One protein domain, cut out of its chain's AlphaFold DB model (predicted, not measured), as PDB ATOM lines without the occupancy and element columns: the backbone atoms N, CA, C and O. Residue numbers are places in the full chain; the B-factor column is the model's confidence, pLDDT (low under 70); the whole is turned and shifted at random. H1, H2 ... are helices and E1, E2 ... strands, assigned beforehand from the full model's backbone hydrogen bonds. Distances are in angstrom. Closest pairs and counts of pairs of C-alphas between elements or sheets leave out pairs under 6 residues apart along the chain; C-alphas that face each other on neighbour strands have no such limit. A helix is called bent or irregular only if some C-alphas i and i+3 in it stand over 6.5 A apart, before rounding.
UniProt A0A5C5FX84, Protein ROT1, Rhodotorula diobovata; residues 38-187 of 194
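Overview. This is residues 38 to 187 of the 194 residues of the protein "Protein ROT1" of Rhodotorula diobovata (UniProt A0A5C5FX84). One twisted sheet comes round on itself into a small, lopsided barrel, nearly closed, ringed by E1, E2, E3, the bent end of E4, E5, E8, E10 and E11, with E9 continuing from E8. From one end of it the far ends of E3 and E4 spread with E6 and E7 as an open wing, while the long link of residues 42 to 66 loops over one face of E3 and the short helix H1 sits beside the strands. The printed part has 150 residues, with eleven named strands followed by one named helix; the sheet is branched and antiparallel, and the class is mostly strand, though the named elements hold only 74 residues, under half. The whole is compact, with a radius of gyration of the C-alphas of 15.5 A and spans of 45 by 34 by 27 A.

Arrangement. E4, residues 96 to 108, has three neighbours in the branched sheet and bends by 80 degrees at residue 105. E3, residues 77 to 86, lies on one side of it, antiparallel at 157 degrees, with N 82 and O 100 2.8 A apart, within hydrogen-bond range. On the other side the pairing is staggered: E6, residues 126 to 131, pairs with residues 96 to 101 of E4, with N 128 and O 99 at 2.7 A, and E5, residues 114 to 117, pairs with residues 105 to 108, with N 117 and O 105 at 2.7 A. E7, residues 138 to 142, is an edge strand beside E6, with N 129 and O 139 at 2.8 A. E8, residues 147 to 149, is an edge strand beside E5, with N 114 and O 149 at 2.8 A. It runs on at 61 degrees into E9, residues 151 to 157, the third edge strand. E9 forms a hairpin with E10, residues 160 to 166, where N 162 and O 155 are 2.8 A apart. The closest C-alphas of E8 and E10, those of Tyr 149 and Ser 166, are 5.3 A apart. E11, residues 176 to 180, is antiparallel to E10 at 127 degrees, with N 163 and O 176 at 2.8 A. E1, residues 38 to 41, has E11 on one side, with N 177 and O 40 at 2.8 A, and E2, residues 67 to 72, on the other, with N 39 and O 70 at 2.8 A. E2 and E3 form a hairpin, with N 67 and O 83 at 2.7 A. E1 to E5 make a meander, each strand the antiparallel neighbour of the one before, and E9, E10 and E11 make another. H1, residues 183 to 186, is on the sheet at a height of 5.4 A, over none of the strands; its closest C-alpha pair with E1 is Pro 183 and Thr 38, 5.0 A apart. H1 is too short for any O i to N i+4 pair, and its one O i to N i+3 pair is within hydrogen-bond range. E1 and E8 are apart, for instance, as are E7 and E9.

Along the chain. E1 begins at C-alpha 38, at (162.502, 150.339, 182.609), and is 10.6 A long. E2 is 16.9 A, E3 28.6 A and E4, the longest strand by residues, 32.7 A, from C-alpha 96 at (148.045, 171.184, 190.080) to C-alpha 108 at (176.444, 158.155, 180.467). E5 measures 10.1 A, E6 16.5 A, E7 13.8 A and E8 6.8 A. E9 measures 17.8 A, E10 19.1 A, E11 11.8 A and H1 5.5 A, with its last C-alpha, 186, at (157.887, 149.858, 177.494).

Size, cuts and confidence. The two C-alphas farthest apart, those of Ser 135 and Gly 159, are 46.3 A apart, while the first and last printed C-alphas are 8.7 A apart. The printed part has no cut. The link from E1 to E2, 25 residues, is long, and its residues 53 to 54 pair antiparallel with residues 59 to 60. The mean pLDDT of the printed part is 94.9, and no printed residue is under 70.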
ATOM      1  N   THR A  38     163.664 149.508 182.273       98.00
ATOM      2  CA  THR A  38     162.502 150.339 182.609       98.00
ATOM      3  C   THR A  38     162.370 150.437 184.116       98.00
ATOM      4  O   THR A  38     162.293 149.426 184.815       98.00
ATOM      5  N   TRP A  39     162.292 151.659 184.622       97.81
ATOM      6  CA  TRP A  39     162.313 151.972 186.041       97.81
ATOM      7  C   TRP A  39     161.169 152.901 186.397       97.81
ATOM      8  O   TRP A  39     160.964 153.900 185.717       97.81
ATOM      9  N   THR A  40     160.476 152.640 187.500       97.06
ATOM     10  CA  THR A  40     159.320 153.444 187.926       97.06
ATOM     11  C   THR A  40     159.304 153.661 189.432       97.06
ATOM     12  O   THR A  40     159.782 152.841 190.216       97.06
ATOM     13  N   THR A  41     158.770 154.790 189.876       96.12
ATOM     14  CA  THR A  41     158.639 155.083 191.306       96.12
ATOM     15  C   THR A  41     157.412 154.409 191.919       96.12
ATOM     16  O   THR A  41     156.404 154.183 191.250       96.12
ATOM     17  N   GLY A  42     157.436 154.200 193.236       87.19
ATOM     18  CA  GLY A  42     156.255 153.742 193.974       87.19
ATOM     19  C   GLY A  42     155.875 152.302 193.622       87.19
ATOM     20  O   GLY A  42     156.726 151.421 193.672       87.19
ATOM     21  N   THR A  43     154.599 152.066 193.315       80.88
ATOM     22  CA  THR A  43     154.026 150.734 193.045       80.88
ATOM     23  C   THR A  43     153.887 150.412 191.554       80.88
ATOM     24  O   THR A  43     153.089 149.547 191.209       80.88
ATOM     25  N   GLY A  44     154.598 151.111 190.662       71.69
ATOM     26  CA  GLY A  44     154.499 150.848 189.220       71.69
ATOM     27  C   GLY A  44     153.492 151.700 188.457       71.69
ATOM     28  O   GLY A  44     152.849 151.193 187.550       71.69
ATOM     29  N   GLY A  45     153.305 152.961 188.861       75.12
ATOM     30  CA  GLY A  45     152.261 153.847 188.337       75.12
ATOM     31  C   GLY A  45     152.461 154.294 186.891       75.12
ATOM     32  O   GLY A  45     151.957 153.637 185.983       75.12
ATOM     33  N   PRO A  46     153.125 155.437 186.638       90.00
ATOM     34  CA  PRO A  46     153.485 155.757 185.271       90.00
ATOM     35  C   PRO A  46     154.482 154.705 184.786       90.00
ATOM     36  O   PRO A  46     155.440 154.371 185.487       90.00
ATOM     37  N   LEU A  47     154.231 154.202 183.587       94.38
ATOM     38  CA  LEU A  47     155.193 153.475 182.775       94.38
ATOM     39  C   LEU A  47     155.479 154.338 181.553       94.38
ATOM     40  O   LEU A  47     154.655 155.160 181.166       94.38
ATOM     41  N   THR A  48     156.649 154.188 180.955       96.12
ATOM     42  CA  THR A  48     156.874 154.747 179.623       96.12
ATOM     43  C   THR A  48     156.083 153.941 178.583       96.12
ATOM     44  O   THR A  48     155.468 152.912 178.873       96.12
ATOM     45  N   GLY A  49     156.088 154.433 177.361       94.06
ATOM     46  CA  GLY A  49     155.591 153.788 176.164       94.06
ATOM     47  C   GLY A  49     154.139 154.143 175.859       94.06
ATOM     48  O   GLY A  49     153.567 155.083 176.430       94.06
ATOM     49  N   PRO A  50     153.504 153.335 174.994       91.94
ATOM     50  CA  PRO A  50     152.093 153.476 174.632       91.94
ATOM     51  C   PRO A  50     151.115 153.363 175.810       91.94
ATOM     52  O   PRO A  50     149.951 153.739 175.686       91.94
ATOM     53  N   ALA A  51     151.568 152.852 176.960       90.38
ATOM     54  CA  ALA A  51     150.783 152.799 178.191       90.38
ATOM     55  C   ALA A  51     150.585 154.177 178.853       90.38
ATOM     56  O   ALA A  51     149.817 154.274 179.811       90.38
ATOM     57  N   PHE A  52     151.266 155.226 178.372       94.62
ATOM     58  CA  PHE A  52     151.234 156.557 178.976       94.62
ATOM     59  C   PHE A  52     151.143 157.689 177.952       94.62
ATOM     60  O   PHE A  52     150.156 158.422 177.943       94.62
ATOM     61  N   GLY A  53     152.154 157.870 177.100       91.69
ATOM     62  CA  GLY A  53     152.148 158.934 176.095       91.69
ATOM     63  C   GLY A  53     151.299 158.537 174.892       91.69
ATOM     64  O   GLY A  53     151.422 157.420 174.411       91.69
ATOM     65  N   VAL A  54     150.456 159.437 174.377       92.81
ATOM     66  CA  VAL A  54     149.689 159.215 173.135       92.81
ATOM     67  C   VAL A  54     149.959 160.377 172.165       92.81
ATOM     68  O   VAL A  54     149.079 161.213 171.919       92.81
ATOM     69  N   PRO A  55     151.196 160.490 171.637       87.81
ATOM     70  CA  PRO A  55     151.668 161.696 170.951       87.81
ATOM     71  C   PRO A  55     150.868 162.019 169.680       87.81
ATOM     72  O   PRO A  55     150.553 163.182 169.435       87.81
ATOM     73  N   PHE A  56     150.428 160.999 168.935       89.56
ATOM     74  CA  PHE A  56     149.606 161.152 167.724       89.56
ATOM     75  C   PHE A  56     148.213 161.744 167.983       89.56
ATOM     76  O   PHE A  56     147.610 162.319 167.080       89.56
ATOM     77  N   ASN A  57     147.695 161.617 169.207       92.06
ATOM     78  CA  ASN A  57     146.404 162.180 169.603       92.06
ATOM     79  C   ASN A  57     146.562 163.364 170.566       92.06
ATOM     80  O   ASN A  57     145.576 163.793 171.157       92.06
ATOM     81  N   ASN A  58     147.788 163.870 170.770       92.50
ATOM     82  CA  ASN A  58     148.073 164.936 171.731       92.50
ATOM     83  C   ASN A  58     147.390 164.660 173.089       92.50
ATOM     84  O   ASN A  58     146.583 165.453 173.566       92.50
ATOM     85  N   SER A  59     147.620 163.484 173.674       94.00
ATOM     86  CA  SER A  59     146.969 163.087 174.930       94.00
ATOM     87  C   SER A  59     147.831 162.125 175.747       94.00
ATOM     88  O   SER A  59     148.921 161.735 175.326       94.00
ATOM     89  N   PHE A  60     147.331 161.767 176.931       95.75
ATOM     90  CA  PHE A  60     147.962 160.835 177.858       95.75
ATOM     91  C   PHE A  60     146.958 159.793 178.347       95.75
ATOM     92  O   PHE A  60     145.793 160.114 178.599       95.75
ATOM     93  N   ALA A  61     147.429 158.567 178.552       94.25
ATOM     94  CA  ALA A  61     146.766 157.570 179.374       94.25
ATOM     95  C   ALA A  61     147.173 157.797 180.838       94.25
ATOM     96  O   ALA A  61     148.326 157.611 181.223       94.25
ATOM     97  N   TYR A  62     146.225 158.256 181.654       91.38
ATOM     98  CA  TYR A  62     146.494 158.636 183.039       91.38
ATOM     99  C   TYR A  62     146.669 157.396 183.924       91.38
ATOM    100  O   TYR A  62     145.744 156.585 184.011       91.38
ATOM    101  N   PRO A  63     147.804 157.250 184.629       91.06
ATOM    102  CA  PRO A  63     147.966 156.185 185.602       91.06
ATOM    103  C   PRO A  63     147.196 156.508 186.888       91.06
ATOM    104  O   PRO A  63     147.002 157.668 187.255       91.06
ATOM    105  N   ASN A  64     146.817 155.468 187.632       91.06
ATOM    106  CA  ASN A  64     146.067 155.620 188.886       91.06
ATOM    107  C   ASN A  64     146.885 156.245 190.030       91.06
ATOM    108  O   ASN A  64     146.310 156.664 191.034       91.06
ATOM    109  N   VAL A  65     148.217 156.272 189.924       92.19
ATOM    110  CA  VAL A  65     149.107 156.799 190.966       92.19
ATOM    111  C   VAL A  65     150.181 157.697 190.364       92.19
ATOM    112  O   VAL A  65     150.681 157.439 189.270       92.19
ATOM    113  N   SER A  66     150.551 158.744 191.102       94.19
ATOM    114  CA  SER A  66     151.621 159.666 190.719       94.19
ATOM    115  C   SER A  66     152.997 159.011 190.801       94.19
ATOM    116  O   SER A  66     153.255 158.207 191.699       94.19
ATOM    117  N   GLY A  67     153.912 159.430 189.937       95.94
ATOM    118  CA  GLY A  67     155.295 159.002 189.957       95.94
ATOM    119  C   GLY A  67     156.111 159.517 188.778       95.94
ATOM    120  O   GLY A  67     155.682 160.381 188.012       95.94
ATOM    121  N   TYR A  68     157.282 158.913 188.631       97.06
ATOM    122  CA  TYR A  68     158.162 159.049 187.478       97.06
ATOM    123  C   TYR A  68     158.473 157.665 186.922       97.06
ATOM    124  O   TYR A  68     158.554 156.702 187.688       97.06
ATOM    125  N   SER A  69     158.700 157.594 185.618       97.62
ATOM    126  CA  SER A  69     159.228 156.422 184.938       97.62
ATOM    127  C   SER A  69     160.287 156.831 183.933       97.62
ATOM    128  O   SER A  69     160.149 157.855 183.263       97.62
ATOM    129  N   PHE A  70     161.311 155.997 183.811       97.81
ATOM    130  CA  PHE A  70     162.354 156.127 182.809       97.81
ATOM    131  C   PHE A  70     162.615 154.775 182.174       97.81
ATOM    132  O   PHE A  70     162.726 153.783 182.890       97.81
ATOM    133  N   SER A  71     162.759 154.754 180.860       98.19
ATOM    134  CA  SER A  71     163.336 153.616 180.154       98.19
ATOM    135  C   SER A  71     164.622 154.054 179.489       98.19
ATOM    136  O   SER A  71     164.672 155.142 178.920       98.19
ATOM    137  N   PHE A  72     165.654 153.225 179.597       98.25
ATOM    138  CA  PHE A  72     166.962 153.451 178.997       98.25
ATOM    139  C   PHE A  72     167.401 152.190 178.267       98.25
ATOM    140  O   PHE A  72     167.500 151.131 178.887       98.25
ATOM    141  N   THR A  73     167.669 152.293 176.971       97.75
ATOM    142  CA  THR A  73     168.091 151.167 176.133       97.75
ATOM    143  C   THR A  73     169.608 151.084 176.016       97.75
ATOM    144  O   THR A  73     170.319 152.075 176.192       97.75
ATOM    145  N   GLU A  74     170.131 149.903 175.684       96.69
ATOM    146  CA  GLU A  74     171.571 149.708 175.459       96.69
ATOM    147  C   GLU A  74     172.110 150.503 174.267       96.69
ATOM    148  O   GLU A  74     173.288 150.838 174.234       96.69
ATOM    149  N   ASP A  75     171.273 150.825 173.284       95.81
ATOM    150  CA  ASP A  75     171.645 151.589 172.094       95.81
ATOM    151  C   ASP A  75     171.547 153.112 172.291       95.81
ATOM    152  O   ASP A  75     171.783 153.858 171.347       95.81
ATOM    153  N   GLY A  76     171.297 153.582 173.520       96.81
ATOM    154  CA  GLY A  76     171.414 154.999 173.878       96.81
ATOM    155  C   GLY A  76     170.135 155.815 173.687       96.81
ATOM    156  O   GLY A  76     170.216 157.036 173.558       96.81
ATOM    157  N   TYR A  77     168.958 155.184 173.694       98.00
ATOM    158  CA  TYR A  77     167.664 155.870 173.697       98.00
ATOM    159  C   TYR A  77     167.033 155.894 175.084       98.00
ATOM    160  O   TYR A  77     167.189 154.970 175.882       98.00
ATOM    161  N   PHE A  78     166.317 156.976 175.373       98.00
ATOM    162  CA  PHE A  78     165.560 157.106 176.606       98.00
ATOM    163  C   PHE A  78     164.122 157.508 176.342       98.00
ATOM    164  O   PHE A  78     163.799 158.174 175.358       98.00
ATOM    165  N   GLU A  79     163.284 157.180 177.312       97.94
ATOM    166  CA  GLU A  79     161.930 157.684 177.412       97.94
ATOM    167  C   GLU A  79     161.635 158.084 178.856       97.94
ATOM    168  O   GLU A  79     162.108 157.448 179.801       97.94
ATOM    169  N   GLN A  80     160.873 159.158 179.033       97.69
ATOM    170  CA  GLN A  80     160.473 159.695 180.324       97.69
ATOM    171  C   GLN A  80     158.953 159.796 180.379       97.69
ATOM    172  O   GLN A  80     158.338 160.384 179.495       97.69
ATOM    173  N   ALA A  81     158.371 159.304 181.470       97.44
ATOM    174  CA  ALA A  81     156.989 159.566 181.843       97.44
ATOM    175  C   ALA A  81     156.937 160.159 183.256       97.44
ATOM    176  O   ALA A  81     157.658 159.734 184.162       97.44
ATOM    177  N   GLN A  82     156.077 161.144 183.463       96.75
ATOM    178  CA  GLN A  82     155.882 161.799 184.749       96.75
ATOM    179  C   GLN A  82     154.401 162.073 184.952       96.75
ATOM    180  O   GLN A  82     153.765 162.696 184.110       96.75
ATOM    181  N   PHE A  83     153.881 161.680 186.109       96.62
ATOM    182  CA  PHE A  83     152.587 162.137 186.600       96.62
ATOM    183  C   PHE A  83     152.748 162.590 188.045       96.62
ATOM    184  O   PHE A  83     152.967 161.769 188.927       96.62
ATOM    185  N   THR A  84     152.684 163.887 188.314       95.44
ATOM    186  CA  THR A  84     152.976 164.441 189.646       95.44
ATOM    187  C   THR A  84     151.969 165.494 190.054       95.44
ATOM    188  O   THR A  84     151.358 166.133 189.204       95.44
ATOM    189  N   TRP A  85     151.862 165.717 191.362       94.12
ATOM    190  CA  TRP A  85     151.022 166.757 191.940       94.12
ATOM    191  C   TRP A  85     151.877 167.850 192.580       94.12
ATOM    192  O   TRP A  85     152.729 167.560 193.422       94.12
ATOM    193  N   ASN A  86     151.599 169.100 192.232       93.38
ATOM    194  CA  ASN A  86     152.083 170.280 192.929       93.38
ATOM    195  C   ASN A  86     150.999 170.720 193.921       93.38
ATOM    196  O   ASN A  86     149.874 171.053 193.544       93.38
ATOM    197  N   SER A  87     151.327 170.673 195.213       91.88
ATOM    198  CA  SER A  87     150.413 171.090 196.281       91.88
ATOM    199  C   SER A  87     150.492 172.597 196.513       91.88
ATOM    200  O   SER A  87     151.582 173.167 196.509       91.88
ATOM    201  N   ASN A  88     149.353 173.224 196.808       92.12
ATOM    202  CA  ASN A  88     149.282 174.612 197.249       92.12
ATOM    203  C   ASN A  88     148.886 174.651 198.732       92.12
ATOM    204  O   ASN A  88     147.748 174.374 199.093       92.12
ATOM    205  N   ALA A  89     149.847 174.960 199.605       92.19
ATOM    206  CA  ALA A  89     149.618 174.979 201.051       92.19
ATOM    207  C   ALA A  89     148.717 176.142 201.506       92.19
ATOM    208  O   ALA A  89     148.090 176.049 202.559       92.19
ATOM    209  N   THR A  90     148.660 177.223 200.727       94.12
ATOM    210  CA  THR A  90     147.817 178.390 201.013       94.12
ATOM    211  C   THR A  90     146.365 178.127 200.628       94.12
ATOM    212  O   THR A  90     145.463 178.528 201.358       94.12
ATOM    213  N   ASP A  91     146.143 177.434 199.509       92.75
ATOM    214  CA  ASP A  91     144.817 177.009 199.058       92.75
ATOM    215  C   ASP A  91     144.841 175.540 198.598       92.75
ATOM    216  O   ASP A  91     145.141 175.254 197.433       92.75
ATOM    217  N   PRO A  92     144.524 174.590 199.498       91.25
ATOM    218  CA  PRO A  92     144.551 173.162 199.192       91.25
ATOM    219  C   PRO A  92     143.561 172.710 198.112       91.25
ATOM    220  O   PRO A  92     143.716 171.605 197.594       91.25
ATOM    221  N   HIS A  93     142.553 173.516 197.760       89.56
ATOM    222  CA  HIS A  93     141.662 173.200 196.640       89.56
ATOM    223  C   HIS A  93     142.319 173.487 195.280       89.56
ATOM    224  O   HIS A  93     141.924 172.904 194.271       89.56
ATOM    225  N   CYS A  94     143.370 174.310 195.257       91.56
ATOM    226  CA  CYS A  94     144.133 174.676 194.067       91.56
ATOM    227  C   CYS A  94     145.343 173.765 193.840       91.56
ATOM    228  O   CYS A  94     146.480 174.232 193.751       91.56
ATOM    229  N   ILE A  95     145.102 172.456 193.761       92.81
ATOM    230  CA  ILE A  95     146.126 171.487 193.357       92.81
ATOM    231  C   ILE A  95     146.397 171.566 191.853       92.81
ATOM    232  O   ILE A  95     145.505 171.867 191.053       92.81
ATOM    233  N   GLU A  96     147.630 171.247 191.475       95.31
ATOM    234  CA  GLU A  96     148.045 171.184 190.080       95.31
ATOM    235  C   GLU A  96     148.608 169.802 189.741       95.31
ATOM    236  O   GLU A  96     149.476 169.286 190.444       95.31
ATOM    237  N   ALA A  97     148.111 169.203 188.662       95.44
ATOM    238  CA  ALA A  97     148.639 167.979 188.078       95.44
ATOM    239  C   ALA A  97     149.591 168.322 186.930       95.44
ATOM    240  O   ALA A  97     149.264 169.137 186.065       95.44
ATOM    241  N   VAL A  98     150.736 167.647 186.894       96.75
ATOM    242  CA  VAL A  98     151.702 167.709 185.795       96.75
ATOM    243  C   VAL A  98     151.829 166.321 185.196       96.75
ATOM    244  O   VAL A  98     152.223 165.380 185.889       96.75
ATOM    245  N   VAL A  99     151.509 166.207 183.913       97.06
ATOM    246  CA  VAL A  99     151.640 164.984 183.120       97.06
ATOM    247  C   VAL A  99     152.622 165.266 182.001       97.06
ATOM    248  O   VAL A  99     152.440 166.225 181.261       97.06
ATOM    249  N   LEU A 100     153.678 164.478 181.877       97.56
ATOM    250  CA  LEU A 100     154.728 164.733 180.901       97.56
ATOM    251  C   LEU A 100     155.225 163.433 180.309       97.56
ATOM    252  O   LEU A 100     155.457 162.463 181.029       97.56
ATOM    253  N   TRP A 101     155.423 163.456 179.000       97.69
ATOM    254  CA  TRP A 101     156.049 162.382 178.257       97.69
ATOM    255  C   TRP A 101     157.002 162.964 177.223       97.69
ATOM    256  O   TRP A 101     156.648 163.905 176.513       97.69
ATOM    257  N   GLN A 102     158.207 162.413 177.139       97.69
ATOM    258  CA  GLN A 102     159.162 162.728 176.081       97.69
ATOM    259  C   GLN A 102     160.138 161.574 175.881       97.69
ATOM    260  O   GLN A 102     160.358 160.772 176.790       97.69
ATOM    261  N   HIS A 103     160.766 161.534 174.712       97.69
ATOM    262  CA  HIS A 103     161.764 160.532 174.359       97.69
ATOM    263  C   HIS A 103     162.881 161.137 173.514       97.69
ATOM    264  O   HIS A 103     162.752 162.253 173.005       97.69
ATOM    265  N   GLY A 104     163.996 160.423 173.409       97.50
ATOM    266  CA  GLY A 104     165.188 160.896 172.718       97.50
ATOM    267  C   GLY A 104     166.384 159.994 172.962       97.50
ATOM    268  O   GLY A 104     166.235 158.791 173.152       97.50
ATOM    269  N   THR A 105     167.574 160.584 172.983       97.94
ATOM    270  CA  THR A 105     168.836 159.878 173.229       97.94
ATOM    271  C   THR A 105     169.426 160.234 174.584       97.94
ATOM    272  O   THR A 105     169.126 161.283 175.150       97.94
ATOM    273  N   TYR A 106     170.248 159.359 175.143       98.12
ATOM    274  CA  TYR A 106     170.961 159.631 176.382       98.12
ATOM    275  C   TYR A 106     172.406 159.157 176.311       98.12
ATOM    276  O   TYR A 106     172.768 158.307 175.498       98.12
ATOM    277  N   GLU A 107     173.227 159.715 177.191       97.62
ATOM    278  CA  GLU A 107     174.630 159.354 177.336       97.62
ATOM    279  C   GLU A 107     174.995 159.265 178.818       97.62
ATOM    280  O   GLU A 107     174.612 160.126 179.617       97.62
ATOM    281  N   VAL A 108     175.747 158.223 179.182       97.31
ATOM    282  CA  VAL A 108     176.444 158.155 180.467       97.31
ATOM    283  C   VAL A 108     177.826 158.767 180.266       97.31
ATOM    284  O   VAL A 108     178.710 158.183 179.643       97.31
ATOM    285  N   ASN A 109     178.000 159.976 180.779       96.31
ATOM    286  CA  ASN A 109     179.200 160.772 180.589       96.31
ATOM    287  C   ASN A 109     180.387 160.191 181.369       96.31
ATOM    288  O   ASN A 109     180.237 159.512 182.386       96.31
ATOM    289  N   SER A 110     181.598 160.538 180.931       95.56
ATOM    290  CA  SER A 110     182.846 160.119 181.592       95.56
ATOM    291  C   SER A 110     182.990 160.586 183.048       95.56
ATOM    292  O   SER A 110     183.732 159.974 183.813       95.56
ATOM    293  N   ASP A 111     182.270 161.638 183.450       95.31
ATOM    294  CA  ASP A 111     182.211 162.125 184.833       95.31
ATOM    295  C   ASP A 111     181.179 161.376 185.702       95.31
ATOM    296  O   ASP A 111     181.017 161.686 186.883       95.31
ATOM    297  N   GLY A 112     180.489 160.385 185.129       94.19
ATOM    298  CA  GLY A 112     179.457 159.586 185.781       94.19
ATOM    299  C   GLY A 112     178.063 160.216 185.766       94.19
ATOM    300  O   GLY A 112     177.125 159.588 186.257       94.19
ATOM    301  N   SER A 113     177.893 161.418 185.210       97.38
ATOM    302  CA  SER A 113     176.572 162.019 185.019       97.38
ATOM    303  C   SER A 113     175.839 161.413 183.821       97.38
ATOM    304  O   SER A 113     176.455 160.862 182.913       97.38
ATOM    305  N   ILE A 114     174.515 161.539 183.783       98.12
ATOM    306  CA  ILE A 114     173.689 161.155 182.633       98.12
ATOM    307  C   ILE A 114     173.115 162.418 182.005       98.12
ATOM    308  O   ILE A 114     172.560 163.265 182.708       98.12
ATOM    309  N   THR A 115     173.197 162.522 180.687       98.00
ATOM    310  CA  THR A 115     172.537 163.560 179.889       98.00
ATOM    311  C   THR A 115     171.443 162.922 179.050       98.00
ATOM    312  O   THR A 115     171.664 161.890 178.428       98.00
ATOM    313  N   THR A 116     170.256 163.525 179.029       98.00
ATOM    314  CA  THR A 116     169.146 163.105 178.161       98.00
ATOM    315  C   THR A 116     168.821 164.222 177.183       98.00
ATOM    316  O   THR A 116     168.643 165.372 177.589       98.00
ATOM    317  N   ASP A 117     168.718 163.895 175.904       97.50
ATOM    318  CA  ASP A 117     168.519 164.826 174.803       97.50
ATOM    319  C   ASP A 117     167.282 164.426 173.974       97.50
ATOM    320  O   ASP A 117     167.343 163.482 173.185       97.50
ATOM    321  N   PRO A 118     166.142 165.127 174.125       96.94
ATOM    322  CA  PRO A 118     164.945 164.880 173.325       96.94
ATOM    323  C   PRO A 118     165.011 165.516 171.930       96.94
ATOM    324  O   PRO A 118     164.074 165.375 171.146       96.94
ATOM    325  N   THR A 119     166.076 166.253 171.584       95.44
ATOM    326  CA  THR A 119     166.145 166.972 170.302       95.44
ATOM    327  C   THR A 119     166.038 166.095 169.050       95.44
ATOM    328  O   THR A 119     165.440 166.593 168.085       95.44
ATOM    329  N   PRO A 120     166.494 164.820 169.035       95.12
ATOM    330  CA  PRO A 120     166.268 163.922 167.903       95.12
ATOM    331  C   PRO A 120     164.786 163.719 167.570       95.12
ATOM    332  O   PRO A 120     164.466 163.553 166.396       95.12
ATOM    333  N   PHE A 121     163.893 163.800 168.567       95.31
ATOM    334  CA  PHE A 121     162.444 163.577 168.439       95.31
ATOM    335  C   PHE A 121     161.618 164.729 169.032       95.31
ATOM    336  O   PHE A 121     160.530 164.542 169.579       95.31
ATOM    337  N   LYS A 122     162.130 165.962 168.933       92.38
ATOM    338  CA  LYS A 122     161.564 167.153 169.597       92.38
ATOM    339  C   LYS A 122     160.089 167.454 169.293       92.38
ATOM    340  O   LYS A 122     159.496 168.261 170.001       92.38
ATOM    341  N   GLY A 123     159.528 166.888 168.222       92.19
ATOM    342  CA  GLY A 123     158.117 167.044 167.857       92.19
ATOM    343  C   GLY A 123     157.160 166.189 168.690       92.19
ATOM    344  O   GLY A 123     155.976 166.506 168.752       92.19
ATOM    345  N   ASP A 124     157.651 165.155 169.373       96.00
ATOM    346  CA  ASP A 124     156.787 164.127 169.962       96.00
ATOM    347  C   ASP A 124     156.439 164.388 171.430       96.00
ATOM    348  O   ASP A 124     155.353 164.026 171.881       96.00
ATOM    349  N   GLY A 125     157.324 165.044 172.183       97.00
ATOM    350  CA  GLY A 125     157.114 165.251 173.614       97.00
ATOM    351  C   GLY A 125     155.925 166.166 173.919       97.00
ATOM    352  O   GLY A 125     155.621 167.120 173.190       97.00
ATOM    353  N   ARG A 126     155.220 165.862 175.007       97.19
ATOM    354  CA  ARG A 126     154.032 166.582 175.477       97.19
ATOM    355  C   ARG A 126     154.136 166.850 176.970       97.19
ATOM    356  O   ARG A 126     154.659 166.031 177.726       97.19
ATOM    357  N   ILE A 127     153.559 167.968 177.393       97.62
ATOM    358  CA  ILE A 127     153.295 168.273 178.798       97.62
ATOM    359  C   ILE A 127     151.858 168.767 178.943       97.62
ATOM    360  O   ILE A 127     151.418 169.637 178.195       97.62
ATOM    361  N   GLN A 128     151.120 168.212 179.896       97.25
ATOM    362  CA  GLN A 128     149.811 168.693 180.307       97.25
ATOM    363  C   GLN A 128     149.875 169.204 181.741       97.25
ATOM    364  O   GLN A 128     150.292 168.486 182.649       97.25
ATOM    365  N   ILE A 129     149.419 170.439 181.932       96.50
ATOM    366  CA  ILE A 129     149.241 171.068 183.238       96.50
ATOM    367  C   ILE A 129     147.745 171.209 183.489       96.50
ATOM    368  O   ILE A 129     147.033 171.838 182.700       96.50
ATOM    369  N   GLN A 130     147.266 170.619 184.580       94.62
ATOM    370  CA  GLN A 130     145.883 170.733 185.031       94.62
ATOM    371  C   GLN A 130     145.855 171.475 186.357       94.62
ATOM    372  O   GLN A 130     146.432 170.999 187.328       94.62
ATOM    373  N   ASN A 131     145.192 172.622 186.416       93.19
ATOM    374  CA  ASN A 131     145.154 173.462 187.608       93.19
ATOM    375  C   ASN A 131     143.709 173.881 187.887       93.19
ATOM    376  O   ASN A 131     143.101 174.599 187.095       93.19
ATOM    377  N   ALA A 132     143.161 173.437 189.019       86.94
ATOM    378  CA  ALA A 132     141.749 173.639 189.355       86.94
ATOM    379  C   ALA A 132     141.348 175.118 189.519       86.94
ATOM    380  O   ALA A 132     140.171 175.446 189.392       86.94
ATOM    381  N   CYS A 133     142.312 176.004 189.783       89.19
ATOM    382  CA  CYS A 133     142.071 177.414 190.094       89.19
ATOM    383  C   CYS A 133     142.590 178.382 189.028       89.19
ATOM    384  O   CYS A 133     142.391 179.592 189.143       89.19
ATOM    385  N   ALA A 134     143.268 177.881 187.996       89.19
ATOM    386  CA  ALA A 134     143.701 178.705 186.879       89.19
ATOM    387  C   ALA A 134     142.515 179.059 185.965       89.19
ATOM    388  O   ALA A 134     141.547 178.311 185.844       89.19
ATOM    389  N   SER A 135     142.619 180.184 185.252       88.00
ATOM    390  CA  SER A 135     141.627 180.585 184.239       88.00
ATOM    391  C   SER A 135     141.515 179.587 183.080       88.00
ATOM    392  O   SER A 135     140.462 179.477 182.456       88.00
ATOM    393  N   VAL A 136     142.595 178.851 182.807       89.25
ATOM    394  CA  VAL A 136     142.622 177.687 181.921       89.25
ATOM    395  C   VAL A 136     142.927 176.469 182.782       89.25
ATOM    396  O   VAL A 136     144.055 176.308 183.240       89.25
ATOM    397  N   SER A 137     141.922 175.623 183.002       89.81
ATOM    398  CA  SER A 137     142.013 174.500 183.942       89.81
ATOM    399  C   SER A 137     142.831 173.315 183.431       89.81
ATOM    400  O   SER A 137     143.268 172.483 184.219       89.81
ATOM    401  N   SER A 138     143.050 173.233 182.119       94.38
ATOM    402  CA  SER A 138     143.876 172.215 181.480       94.38
ATOM    403  C   SER A 138     144.546 172.803 180.248       94.38
ATOM    404  O   SER A 138     143.871 173.278 179.333       94.38
ATOM    405  N   ARG A 139     145.872 172.731 180.204       94.50
ATOM    406  CA  ARG A 139     146.695 173.167 179.077       94.50
ATOM    407  C   ARG A 139     147.620 172.031 178.674       94.50
ATOM    408  O   ARG A 139     148.251 171.438 179.539       94.50
ATOM    409  N   LEU A 140     147.687 171.755 177.379       95.62
ATOM    410  CA  LEU A 140     148.598 170.786 176.789       95.62
ATOM    411  C   LEU A 140     149.513 171.509 175.804       95.62
ATOM    412  O   LEU A 140     149.018 172.157 174.883       95.62
ATOM    413  N   ASP A 141     150.820 171.348 175.974       95.88
ATOM    414  CA  ASP A 141     151.841 171.971 175.139       95.88
ATOM    415  C   ASP A 141     152.868 170.934 174.648       95.88
ATOM    416  O   ASP A 141     152.996 169.828 175.189       95.88
ATOM    417  N   TYR A 142     153.619 171.307 173.610       96.44
ATOM    418  CA  TYR A 142     154.813 170.574 173.188       96.44
ATOM    419  C   TYR A 142     155.901 170.665 174.258       96.44
ATOM    420  O   TYR A 142     156.038 171.685 174.936       96.44
ATOM    421  N   TYR A 143     156.706 169.611 174.376       97.12
ATOM    422  CA  TYR A 143     157.779 169.545 175.358       97.12
ATOM    423  C   TYR A 143     159.019 168.855 174.788       97.12
ATOM    424  O   TYR A 143     158.917 167.812 174.150       97.12
ATOM    425  N   ASN A 144     160.192 169.442 175.010       96.56
ATOM    426  CA  ASN A 144     161.469 168.930 174.510       96.56
ATOM    427  C   ASN A 144     162.643 169.414 175.377       96.56
ATOM    428  O   ASN A 144     163.581 170.045 174.889       96.56
ATOM    429  N   GLN A 145     162.592 169.145 176.679       97.06
ATOM    430  CA  GLN A 145     163.603 169.640 177.610       97.06
ATOM    431  C   GLN A 145     164.744 168.627 177.817       97.06
ATOM    432  O   GLN A 145     164.484 167.525 178.315       97.06
ATOM    433  N   PRO A 146     166.008 169.001 177.530       97.25
ATOM    434  CA  PRO A 146     167.167 168.205 177.917       97.25
ATOM    435  C   PRO A 146     167.272 168.038 179.438       97.25
ATOM    436  O   PRO A 146     166.934 168.941 180.207       97.25
ATOM    437  N   GLY A 147     167.775 166.887 179.871       96.38
ATOM    438  CA  GLY A 147     167.932 166.530 181.280       96.38
ATOM    439  C   GLY A 147     169.388 166.269 181.648       96.38
ATOM    440  O   GLY A 147     170.187 165.841 180.814       96.38
ATOM    441  N   VAL A 148     169.723 166.522 182.915       97.44
ATOM    442  CA  VAL A 148     171.020 166.180 183.510       97.44
ATOM    443  C   VAL A 148     170.781 165.504 184.854       97.44
ATOM    444  O   VAL A 148     170.147 166.085 185.741       97.44
ATOM    445  N   TYR A 149     171.348 164.311 185.022       98.12
ATOM    446  CA  TYR A 149     171.396 163.595 186.289       98.12
ATOM    447  C   TYR A 149     172.846 163.479 186.750       98.12
ATOM    448  O   TYR A 149     173.623 162.721 186.182       98.12
ATOM    449  N   LYS A 150     173.237 164.249 187.772       97.88
ATOM    450  CA  LYS A 150     174.658 164.403 188.149       97.88
ATOM    451  C   LYS A 150     175.322 163.129 188.665       97.88
ATOM    452  O   LYS A 150     176.539 163.021 188.623       97.88
ATOM    453  N   ALA A 151     174.531 162.219 189.211       97.19
ATOM    454  CA  ALA A 151     174.976 160.963 189.769       97.19
ATOM    455  C   ALA A 151     173.839 159.952 189.677       97.19
ATOM    456  O   ALA A 151     172.651 160.302 189.734       97.19
ATOM    457  N   TRP A 152     174.221 158.686 189.590       97.75
ATOM    458  CA  TRP A 152     173.301 157.569 189.602       97.75
ATOM    459  C   TRP A 152     173.909 156.384 190.352       97.75
ATOM    460  O   TRP A 152     175.118 156.303 190.559       97.75
ATOM    461  N   SER A 153     173.057 155.468 190.798       97.69
ATOM    462  CA  SER A 153     173.485 154.167 191.315       97.69
ATOM    463  C   SER A 153     172.362 153.152 191.174       97.69
ATOM    464  O   SER A 153     171.187 153.504 191.311       97.69
ATOM    465  N   VAL A 154     172.735 151.899 190.937       98.12
ATOM    466  CA  VAL A 154     171.828 150.753 191.009       98.12
ATOM    467  C   VAL A 154     172.208 149.926 192.229       98.12
ATOM    468  O   VAL A 154     173.383 149.644 192.452       98.12
ATOM    469  N   SER A 155     171.226 149.596 193.062       97.62
ATOM    470  CA  SER A 155     171.433 148.816 194.289       97.62
ATOM    471  C   SER A 155     170.162 148.070 194.692       97.62
ATOM    472  O   SER A 155     169.085 148.351 194.169       97.62
ATOM    473  N   ASP A 156     170.282 147.119 195.617       97.31
ATOM    474  CA  ASP A 156     169.120 146.477 196.233       97.31
ATOM    475  C   ASP A 156     168.465 147.403 197.268       97.31
ATOM    476  O   ASP A 156     169.139 148.034 198.090       97.31
ATOM    477  N   TRP A 157     167.135 147.446 197.264       95.19
ATOM    478  CA  TRP A 157     166.351 148.030 198.339       95.19
ATOM    479  C   TRP A 157     165.158 147.143 198.678       95.19
ATOM    480  O   TRP A 157     164.157 147.122 197.963       95.19
ATOM    481  N   ARG A 158     165.233 146.471 199.833       94.75
ATOM    482  CA  ARG A 158     164.182 145.561 200.326       94.75
ATOM    483  C   ARG A 158     163.881 144.427 199.332       94.75
ATOM    484  O   ARG A 158     162.717 144.068 199.166       94.75
ATOM    485  N   GLY A 159     164.914 143.873 198.695       95.31
ATOM    486  CA  GLY A 159     164.764 142.789 197.722       95.31
ATOM    487  C   GLY A 159     164.287 143.245 196.341       95.31
ATOM    488  O   GLY A 159     163.889 142.406 195.537       95.31
ATOM    489  N   LEU A 160     164.270 144.556 196.077       95.69
ATOM    490  CA  LEU A 160     163.941 145.135 194.778       95.69
ATOM    491  C   LEU A 160     165.160 145.857 194.209       95.69
ATOM    492  O   LEU A 160     165.761 146.696 194.886       95.69
ATOM    493  N   THR A 161     165.469 145.604 192.939       97.75
ATOM    494  CA  THR A 161     166.479 146.368 192.199       97.75
ATOM    495  C   THR A 161     166.013 147.812 192.055       97.75
ATOM    496  O   THR A 161     164.939 148.084 191.516       97.75
ATOM    497  N   MET A 162     166.818 148.749 192.549       97.62
ATOM    498  CA  MET A 162     166.486 150.164 192.617       97.62
ATOM    499  C   MET A 162     167.536 151.008 191.893       97.62
ATOM    500  O   MET A 162     168.725 150.934 192.200       97.62
ATOM    501  N   LEU A 163     167.068 151.873 190.998       98.06
ATOM    502  CA  LEU A 163     167.827 152.968 190.412       98.06
ATOM    503  C   LEU A 163     167.607 154.243 191.236       98.06
ATOM    504  O   LEU A 163     166.482 154.662 191.541       98.06
ATOM    505  N   ARG A 164     168.713 154.889 191.595       97.75
ATOM    506  CA  ARG A 164     168.733 156.197 192.246       97.75
ATOM    507  C   ARG A 164     169.361 157.202 191.299       97.75
ATOM    508  O   ARG A 164     170.509 157.015 190.924       97.75
ATOM    509  N   LEU A 165     168.641 158.276 190.981       98.06
ATOM    510  CA  LEU A 165     169.143 159.410 190.201       98.06
ATOM    511  C   LEU A 165     169.230 160.660 191.087       98.06
ATOM    512  O   LEU A 165     168.372 160.870 191.951       98.06
ATOM    513  N   SER A 166     170.233 161.508 190.871       97.88
ATOM    514  CA  SER A 166     170.269 162.874 191.409       97.88
ATOM    515  C   SER A 166     170.013 163.881 190.296       97.88
ATOM    516  O   SER A 166     170.659 163.803 189.258       97.88
ATOM    517  N   GLN A 167     169.135 164.848 190.531       95.44
ATOM    518  CA  GLN A 167     168.822 165.922 189.589       95.44
ATOM    519  C   GLN A 167     170.022 166.863 189.365       95.44
ATOM    520  O   GLN A 167     171.075 166.731 189.995       95.44
ATOM    521  N   TYR A 168     169.844 167.857 188.491       94.62
ATOM    522  CA  TYR A 168     170.845 168.883 188.175       94.62
ATOM    523  C   TYR A 168     171.306 169.715 189.391       94.62
ATOM    524  O   TYR A 168     172.392 170.289 189.371       94.62
ATOM    525  N   ASP A 169     170.503 169.782 190.455       94.81
ATOM    526  CA  ASP A 169     170.816 170.460 191.719       94.81
ATOM    527  C   ASP A 169     171.475 169.521 192.754       94.81
ATOM    528  O   ASP A 169     171.799 169.932 193.865       94.81
ATOM    529  N   GLY A 170     171.692 168.250 192.396       94.25
ATOM    530  CA  GLY A 170     172.211 167.206 193.280       94.25
ATOM    531  C   GLY A 170     171.161 166.586 194.208       94.25
ATOM    532  O   GLY A 170     171.456 165.598 194.884       94.25
ATOM    533  N   LYS A 171     169.922 167.093 194.232       97.12
ATOM    534  CA  LYS A 171     168.841 166.496 195.018       97.12
ATOM    535  C   LYS A 171     168.464 165.148 194.422       97.12
ATOM    536  O   LYS A 171     168.244 165.010 193.220       97.12
ATOM    537  N   LEU A 172     168.336 164.149 195.287       97.00
ATOM    538  CA  LEU A 172     167.912 162.821 194.870       97.00
ATOM    539  C   LEU A 172     166.458 162.842 194.389       97.00
ATOM    540  O   LEU A 172     165.569 163.332 195.090       97.00
ATOM    541  N   MET A 173     166.218 162.233 193.232       96.12
ATOM    542  CA  MET A 173     164.877 161.877 192.779       96.12
ATOM    543  C   MET A 173     164.248 160.844 193.723       96.12
ATOM    544  O   MET A 173     164.953 160.233 194.535       96.12
ATOM    545  N   PRO A 174     162.931 160.598 193.653       95.56
ATOM    546  CA  PRO A 174     162.342 159.427 194.293       95.56
ATOM    547  C   PRO A 174     163.028 158.129 193.832       95.56
ATOM    548  O   PRO A 174     163.667 158.081 192.785       95.56
ATOM    549  N   ARG A 175     162.957 157.076 194.653       96.75
ATOM    550  CA  ARG A 175     163.513 155.762 194.288       96.75
ATOM    551  C   ARG A 175     162.734 155.200 193.103       96.75
ATOM    552  O   ARG A 175     161.506 155.177 193.167       96.75
ATOM    553  N   LEU A 176     163.452 154.754 192.082       97.62
ATOM    554  CA  LEU A 176     162.896 154.058 190.932       97.62
ATOM    555  C   LEU A 176     163.199 152.567 191.093       97.62
ATOM    556  O   LEU A 176     164.327 152.215 191.424       97.62
ATOM    557  N   TYR A 177     162.219 151.699 190.886       97.56
ATOM    558  CA  TYR A 177     162.371 150.247 190.954       97.56
ATOM    559  C   TYR A 177     162.282 149.652 189.555       97.56
ATOM    560  O   TYR A 177     161.526 150.157 188.721       97.56
ATOM    561  N   LEU A 178     163.070 148.608 189.309       97.19
ATOM    562  CA  LEU A 178     163.110 147.928 188.019       97.19
ATOM    563  C   LEU A 178     161.757 147.262 187.736       97.19
ATOM    564  O   LEU A 178     161.252 146.493 188.551       97.19
ATOM    565  N   VAL A 179     161.194 147.566 186.572       96.19
ATOM    566  CA  VAL A 179     159.986 146.940 186.020       96.19
ATOM    567  C   VAL A 179     160.372 145.842 185.039       96.19
ATOM    568  O   VAL A 179     159.799 144.758 185.070       96.19
ATOM    569  N   SER A 180     161.339 146.135 184.170       95.56
ATOM    570  CA  SER A 180     161.789 145.247 183.102       95.56
ATOM    571  C   SER A 180     163.249 145.520 182.771       95.56
ATOM    572  O   SER A 180     163.664 146.680 182.735       95.56
ATOM    573  N   ASP A 181     164.011 144.463 182.502       95.81
ATOM    574  CA  ASP A 181     165.345 144.542 181.900       95.81
ATOM    575  C   ASP A 181     165.295 144.621 180.359       95.81
ATOM    576  O   ASP A 181     166.318 144.871 179.728       95.81
ATOM    577  N   GLN A 182     164.104 144.477 179.763       95.56
ATOM    578  CA  GLN A 182     163.812 144.702 178.346       95.56
ATOM    579  C   GLN A 182     163.086 146.052 178.175       95.56
ATOM    580  O   GLN A 182     161.853 146.091 178.137       95.56
ATOM    581  N   PRO A 183     163.809 147.187 178.099       94.88
ATOM    582  CA  PRO A 183     163.194 148.515 178.033       94.88
ATOM    583  C   PRO A 183     162.364 148.745 176.765       94.88
ATOM    584  O   PRO A 183     161.409 149.519 176.791       94.88
ATOM    585  N   ALA A 184     162.683 148.046 175.672       91.81
ATOM    586  CA  ALA A 184     161.972 148.159 174.400       91.81
ATOM    587  C   ALA A 184     160.477 147.792 174.499       91.81
ATOM    588  O   ALA A 184     159.671 148.346 173.756       91.81
ATOM    589  N   ASP A 185     160.086 146.929 175.445       93.56
ATOM    590  CA  ASP A 185     158.681 146.548 175.666       93.56
ATOM    591  C   ASP A 185     157.836 147.694 176.258       93.56
ATOM    592  O   ASP A 185     156.606 147.665 176.211       93.56
ATOM    593  N   TYR A 186     158.498 148.712 176.816       95.31
ATOM    594  CA  TYR A 186     157.887 149.858 177.494       95.31
ATOM    595  C   TYR A 186     158.282 151.182 176.838       95.31
ATOM    596  O   TYR A 186     158.217 152.228 177.480       95.31
ATOM    597  N   MET A 187     158.715 151.161 175.583       95.44
ATOM    598  CA  MET A 187     159.073 152.361 174.833       95.44
ATOM    599  C   MET A 187     158.314 152.410 173.516       95.44
ATOM    600  O   MET A 187     157.886 151.390 172.970       95.44
TER     601      MET A 187